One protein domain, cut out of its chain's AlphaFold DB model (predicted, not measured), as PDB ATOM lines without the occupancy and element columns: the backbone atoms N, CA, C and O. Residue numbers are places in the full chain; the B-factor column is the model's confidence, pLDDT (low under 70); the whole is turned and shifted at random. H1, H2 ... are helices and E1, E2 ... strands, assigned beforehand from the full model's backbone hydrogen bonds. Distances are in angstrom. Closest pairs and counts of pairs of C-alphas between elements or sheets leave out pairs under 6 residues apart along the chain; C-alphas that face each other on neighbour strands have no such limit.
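Overview. This is residues 4 to 54 of the 82 residues of an uncharacterized protein of Caenorhabditis remanei (UniProt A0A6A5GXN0). A small antiparallel hairpin of two strands, E1 and E2, and a wide open loop, residues 17 to 38, make the body, and the one helix, H1, sticks out from it with residues 4 to 14 as an arm along the long axis. The loop swings out from the end of H1 to the far end of the model, round Asn 34, and folds back into E1. The printed part has 51 residues, with one named helix and two named strands in the order H1, E1, E2. The class is mixed, helices and strands, with under half of the residues in named elements. The whole is extended, with a radius of gyration of the C-alphas of 15.3 A and spans of 49 by 23 by 11 A.

Arrangement. E1, residues 39 to 43, and E2, residues 49 to 53, form a hairpin with a tight link of 5 residues. The strands are antiparallel, with 166 degrees between their directions. The C-alphas of Val 39 and Cys 53, which face each other, are 4.6 A apart. N 40 and O 52 are within hydrogen-bond range at 2.8 A, as are N 50 and O 42 at 3.0 A. H1, residues 4 to 16, is apart from E2. In H1 every O i to N i+4 pair is within hydrogen-bond range.

Along the chain. E1 begins at C-alpha 39, (87.042, 135.554, 140.972), and E2 ends at C-alpha 53, (87.315, 138.298, 144.710); each is 13.1 A long. H1 begins at C-alpha 4, (127.365, 121.501, 137.021), and is 18.0 A long from first to last C-alpha.

Size, cuts and confidence. The two C-alphas farthest apart, those of Leu 4 and Asn 34, are 49.4 A apart. The printed part has no cut. The link from H1 to E1 is long, with 22 residues. Mean pLDDT of the printed part is 71.5; residues 13 to 26, 33 to 34 and 45 to 46 are under 70.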
ATOM      1  N   LEU A   4     128.096 120.276 136.707       84.56
ATOM      2  CA  LEU A   4     127.365 121.501 137.021       84.56
ATOM      3  C   LEU A   4     126.008 121.548 136.306       84.56
ATOM      4  O   LEU A   4     125.000 121.916 136.901       84.56
ATOM      5  N   LEU A   5     125.967 121.069 135.060       84.31
ATOM      6  CA  LEU A   5     124.729 120.927 134.297       84.31
ATOM      7  C   LEU A   5     123.792 119.897 134.946       84.31
ATOM      8  O   LEU A   5     122.585 120.099 135.006       84.31
ATOM      9  N   PHE A   6     124.363 118.814 135.473       84.56
ATOM     10  CA  PHE A   6     123.615 117.757 136.144       84.56
ATOM     11  C   PHE A   6     122.989 118.251 137.456       84.56
ATOM     12  O   PHE A   6     121.809 118.021 137.698       84.56
ATOM     13  N   PHE A   7     123.737 119.006 138.270       85.00
ATOM     14  CA  PHE A   7     123.214 119.614 139.499       85.00
ATOM     15  C   PHE A   7     122.103 120.635 139.226       85.00
ATOM     16  O   PHE A   7     121.109 120.665 139.954       85.00
ATOM     17  N   LEU A   8     122.233 121.437 138.166       85.38
ATOM     18  CA  LEU A   8     121.183 122.370 137.749       85.38
ATOM     19  C   LEU A   8     119.907 121.637 137.322       85.38
ATOM     20  O   LEU A   8     118.815 122.016 137.726       85.38
ATOM     21  N   LEU A   9     120.033 120.543 136.570       82.81
ATOM     22  CA  LEU A   9     118.879 119.738 136.166       82.81
ATOM     23  C   LEU A   9     118.192 119.065 137.360       82.81
ATOM     24  O   LEU A   9     116.968 119.054 137.421       82.81
ATOM     25  N   VAL A  10     118.957 118.556 138.331       82.62
ATOM     26  CA  VAL A  10     118.409 117.925 139.544       82.62
ATOM     27  C   VAL A  10     117.714 118.949 140.445       82.62
ATOM     28  O   VAL A  10     116.617 118.693 140.928       82.62
ATOM     29  N   THR A  11     118.304 120.127 140.646       78.56
ATOM     30  CA  THR A  11     117.683 121.194 141.455       78.56
ATOM     31  C   THR A  11     116.416 121.746 140.807       78.56
ATOM     32  O   THR A  11     115.413 121.914 141.497       78.56
ATOM     33  N   VAL A  12     116.415 121.946 139.485       73.62
ATOM     34  CA  VAL A  12     115.207 122.315 138.729       73.62
ATOM     35  C   VAL A  12     114.161 121.206 138.799       73.62
ATOM     36  O   VAL A  12     113.000 121.514 139.042       73.62
ATOM     37  N   ALA A  13     114.551 119.934 138.666       69.75
ATOM     38  CA  ALA A  13     113.635 118.801 138.785       69.75
ATOM     39  C   ALA A  13     112.950 118.771 140.162       69.75
ATOM     40  O   ALA A  13     111.725 118.709 140.213       69.75
ATOM     41  N   ILE A  14     113.708 118.935 141.252       66.69
ATOM     42  CA  ILE A  14     113.181 118.947 142.628       66.69
ATOM     43  C   ILE A  14     112.276 120.166 142.883       66.69
ATOM     44  O   ILE A  14     111.229 120.022 143.505       66.69
ATOM     45  N   LEU A  15     112.628 121.359 142.381       61.84
ATOM     46  CA  LEU A  15     111.743 122.533 142.469       61.84
ATOM     47  C   LEU A  15     110.486 122.396 141.592       61.84
ATOM     48  O   LEU A  15     109.441 122.950 141.927       61.84
ATOM     49  N   SER A  16     110.594 121.692 140.461       57.62
ATOM     50  CA  SER A  16     109.497 121.438 139.517       57.62
ATOM     51  C   SER A  16     108.609 120.255 139.908       57.62
ATOM     52  O   SER A  16     107.478 120.175 139.430       57.62
ATOM     53  N   GLN A  17     109.063 119.413 140.847       56.12
ATOM     54  CA  GLN A  17     108.231 118.592 141.734       56.12
ATOM     55  C   GLN A  17     107.452 119.532 142.676       56.12
ATOM     56  O   GLN A  17     107.484 119.432 143.900       56.12
ATOM     57  N   GLY A  18     106.752 120.506 142.088       55.84
ATOM     58  CA  GLY A  18     105.690 121.228 142.755       55.84
ATOM     59  C   GLY A  18     104.774 120.188 143.367       55.84
ATOM     60  O   GLY A  18     104.457 119.216 142.693       55.84
ATOM     61  N   CYS A  19     104.483 120.382 144.651       56.38
ATOM     62  CA  CYS A  19     103.722 119.499 145.522       56.38
ATOM     63  C   CYS A  19     103.512 118.103 144.953       56.38
ATOM     64  O   CYS A  19     102.591 117.869 144.171       56.38
ATOM     65  N   GLU A  20     104.398 117.185 145.339       50.75
ATOM     66  CA  GLU A  20     104.171 115.758 145.168       50.75
ATOM     67  C   GLU A  20     102.957 115.383 146.016       50.75
ATOM     68  O   GLU A  20     103.021 114.975 147.178       50.75
ATOM     69  N   ASP A  21     101.808 115.664 145.425       53.38
ATOM     70  CA  ASP A  21     100.513 115.425 145.976       53.38
ATOM     71  C   ASP A  21     100.359 113.908 145.958       53.38
ATOM     72  O   ASP A  21      99.930 113.317 144.965       53.38
ATOM     73  N   HIS A  22     100.653 113.255 147.083       51.38
ATOM     74  CA  HIS A  22     100.211 111.878 147.320       51.38
ATOM     75  C   HIS A  22      98.692 111.712 147.055       51.38
ATOM     76  O   HIS A  22      98.208 110.590 146.920       51.38
ATOM     77  N   CYS A  23      97.936 112.813 146.927       55.25
ATOM     78  CA  CYS A  23      96.593 112.868 146.360       55.25
ATOM     79  C   CYS A  23      96.438 114.078 145.418       55.25
ATOM     80  O   CYS A  23      96.322 115.194 145.916       55.25
ATOM     81  N   LYS A  24      96.361 113.880 144.089       61.50
ATOM     82  CA  LYS A  24      95.961 114.941 143.138       61.50
ATOM     83  C   LYS A  24      94.635 115.563 143.590       61.50
ATOM     84  O   LYS A  24      93.574 114.969 143.396       61.50
ATOM     85  N   CYS A  25      94.691 116.749 144.183       60.94
ATOM     86  CA  CYS A  25      93.489 117.510 144.486       60.94
ATOM     87  C   CYS A  25      92.903 118.048 143.170       60.94
ATOM     88  O   CYS A  25      93.662 118.541 142.330       60.94
ATOM     89  N   PRO A  26      91.572 117.991 142.975       65.69
ATOM     90  CA  PRO A  26      90.921 118.732 141.901       65.69
ATOM     91  C   PRO A  26      91.309 120.208 141.986       65.69
ATOM     92  O   PRO A  26      91.492 120.732 143.091       65.69
ATOM     93  N   ASP A  27      91.428 120.880 140.842       71.50
ATOM     94  CA  ASP A  27      91.709 122.307 140.862       71.50
ATOM     95  C   ASP A  27      90.568 123.034 141.579       71.50
ATOM     96  O   ASP A  27      89.389 122.721 141.397       71.50
ATOM     97  N   LEU A  28      90.906 124.008 142.420       72.94
ATOM     98  CA  LEU A  28      89.895 124.734 143.181       72.94
ATOM     99  C   LEU A  28      88.924 125.468 142.245       72.94
ATOM    100  O   LEU A  28      87.731 125.556 142.534       72.94
ATOM    101  N   LEU A  29      89.432 125.931 141.099       73.38
ATOM    102  CA  LEU A  29      88.643 126.564 140.047       73.38
ATOM    103  C   LEU A  29      87.541 125.637 139.507       73.38
ATOM    104  O   LEU A  29      86.433 126.092 139.221       73.38
ATOM    105  N   ASP A  30      87.812 124.332 139.420       74.31
ATOM    106  CA  ASP A  30      86.844 123.353 138.922       74.31
ATOM    107  C   ASP A  30      85.657 123.201 139.875       74.31
ATOM    108  O   ASP A  30      84.529 122.997 139.429       74.31
ATOM    109  N   LYS A  31      85.893 123.379 141.181       72.62
ATOM    110  CA  LYS A  31      84.858 123.339 142.224       72.62
ATOM    111  C   LYS A  31      84.107 124.670 142.396       72.62
ATOM    112  O   LYS A  31      83.151 124.722 143.172       72.62
ATOM    113  N   LEU A  32      84.504 125.740 141.702       74.12
ATOM    114  CA  LEU A  32      83.849 127.043 141.814       74.12
ATOM    115  C   LEU A  32      82.522 127.034 141.036       74.12
ATOM    116  O   LEU A  32      82.517 127.005 139.805       74.12
ATOM    117  N   ALA A  33      81.406 127.023 141.771       66.06
ATOM    118  CA  ALA A  33      80.088 126.694 141.228       66.06
ATOM    119  C   ALA A  33      79.378 127.834 140.475       66.06
ATOM    120  O   ALA A  33      78.587 127.525 139.596       66.06
ATOM    121  N   ASN A  34      79.631 129.114 140.791       62.28
ATOM    122  CA  ASN A  34      78.850 130.223 140.208       62.28
ATOM    123  C   ASN A  34      79.608 131.539 139.952       62.28
ATOM    124  O   ASN A  34      79.133 132.345 139.164       62.28
ATOM    125  N   ASP A  35      80.794 131.755 140.533       70.12
ATOM    126  CA  ASP A  35      81.436 133.083 140.539       70.12
ATOM    127  C   ASP A  35      82.763 133.139 139.774       70.12
ATOM    128  O   ASP A  35      83.639 133.947 140.084       70.12
ATOM    129  N   ARG A  36      82.937 132.292 138.750       70.81
ATOM    130  CA  ARG A  36      84.181 132.264 137.954       70.81
ATOM    131  C   ARG A  36      84.515 133.625 137.336       70.81
ATOM    132  O   ARG A  36      85.681 133.992 137.297       70.81
ATOM    133  N   ASP A  37      83.504 134.400 136.948       76.06
ATOM    134  CA  ASP A  37      83.696 135.736 136.368       76.06
ATOM    135  C   ASP A  37      84.000 136.821 137.415       76.06
ATOM    136  O   ASP A  37      84.511 137.896 137.080       76.06
ATOM    137  N   TYR A  38      83.709 136.557 138.691       75.19
ATOM    138  CA  TYR A  38      83.934 137.472 139.815       75.19
ATOM    139  C   TYR A  38      85.181 137.132 140.630       75.19
ATOM    140  O   TYR A  38      85.527 137.859 141.564       75.19
ATOM    141  N   VAL A  39      85.875 136.059 140.262       77.50
ATOM    142  CA  VAL A  39      87.042 135.554 140.972       77.50
ATOM    143  C   VAL A  39      88.234 135.494 140.026       77.50
ATOM    144  O   VAL A  39      88.216 134.830 138.996       77.50
ATOM    145  N   LEU A  40      89.303 136.182 140.406       80.75
ATOM    146  CA  LEU A  40      90.618 136.042 139.800       80.75
ATOM    147  C   LEU A  40      91.355 134.917 140.526       80.75
ATOM    148  O   LEU A  40      91.508 134.950 141.745       80.75
ATOM    149  N   TYR A  41      91.802 133.916 139.774       79.50
ATOM    150  CA  TYR A  41      92.531 132.770 140.303       79.50
ATOM    151  C   TYR A  41      93.909 132.689 139.662       79.50
ATOM    152  O   TYR A  41      94.025 132.689 138.435       79.50
ATOM    153  N   THR A  42      94.953 132.600 140.483       81.25
ATOM    154  CA  THR A  42      96.328 132.443 140.000       81.25
ATOM    155  C   THR A  42      97.017 131.275 140.695       81.25
ATOM    156  O   THR A  42      96.830 131.027 141.888       81.25
ATOM    157  N   LYS A  43      97.802 130.529 139.911       78.25
ATOM    158  CA  LYS A  43      98.669 129.450 140.388       78.25
ATOM    159  C   LYS A  43     100.093 129.983 140.428       78.25
ATOM    160  O   LYS A  43     100.624 130.362 139.386       78.25
ATOM    161  N   GLU A  44     100.686 130.018 141.609       74.94
ATOM    162  CA  GLU A  44     102.099 130.349 141.773       74.94
ATOM    163  C   GLU A  44     102.953 129.072 141.757       74.94
ATOM    164  O   GLU A  44     102.437 127.956 141.655       74.94
ATOM    165  N   ALA A  45     104.277 129.224 141.830       68.25
ATOM    166  CA  ALA A  45     105.173 128.082 141.953       68.25
ATOM    167  C   ALA A  45     104.843 127.263 143.222       68.25
ATOM    168  O   ALA A  45     104.654 127.811 144.308       68.25
ATOM    169  N   GLY A  46     104.788 125.935 143.092       68.62
ATOM    170  CA  GLY A  46     104.452 125.031 144.197       68.62
ATOM    171  C   GLY A  46     102.942 124.883 144.446       68.62
ATOM    172  O   GLY A  46     102.166 124.709 143.512       68.62
ATOM    173  N   CYS A  47     102.525 124.886 145.720       70.19
ATOM    174  CA  CYS A  47     101.124 124.681 146.144       70.19
ATOM    175  C   CYS A  47     100.309 125.967 146.300       70.19
ATOM    176  O   CYS A  47      99.120 125.893 146.642       70.19
ATOM    177  N   VAL A  48     100.942 127.128 146.141       73.19
ATOM    178  CA  VAL A  48     100.320 128.411 146.453       73.19
ATOM    179  C   VAL A  48      99.312 128.761 145.365       73.19
ATOM    180  O   VAL A  48      99.597 128.728 144.167       73.19
ATOM    181  N   ARG A  49      98.091 129.043 145.810       76.06
ATOM    182  CA  ARG A  49      96.949 129.388 144.971       76.06
ATOM    183  C   ARG A  49      96.339 130.653 145.543       76.06
ATOM    184  O   ARG A  49      95.898 130.634 146.692       76.06
ATOM    185  N   ASN A  50      96.293 131.714 144.745       77.69
ATOM    186  CA  ASN A  50      95.679 132.970 145.156       77.69
ATOM    187  C   ASN A  50      94.292 133.089 144.535       77.69
ATOM    188  O   ASN A  50      94.099 132.855 143.340       77.69
ATOM    189  N   ILE A  51      93.335 133.459 145.377       79.88
ATOM    190  CA  ILE A  51      91.950 133.715 145.009       79.88
ATOM    191  C   ILE A  51      91.688 135.167 145.366       79.88
ATOM    192  O   ILE A  51      91.796 135.550 146.530       79.88
ATOM    193  N   THR A  52      91.330 135.963 144.375       79.81
ATOM    194  CA  THR A  52      90.994 137.367 144.570       79.81
ATOM    195  C   THR A  52      89.568 137.582 144.100       79.81
ATOM    196  O   THR A  52      89.256 137.431 142.922       79.81
ATOM    197  N   CYS A  53      88.683 137.918 145.031       77.75
ATOM    198  CA  CYS A  53      87.315 138.298 144.710       77.75
ATOM    199  C   CYS A  53      87.294 139.750 144.224       77.75
ATOM    200  O   CYS A  53      87.946 140.618 144.811       77.75
ATOM    201  N   LYS A  54      86.534 140.025 143.160       77.69
ATOM    202  CA  LYS A  54      86.218 141.399 142.752       77.69
ATOM    203  C   LYS A  54      85.431 142.107 143.855       77.69
ATOM    204  O   LYS A  54      84.760 141.471 144.666       77.69
TER     205      LYS A  54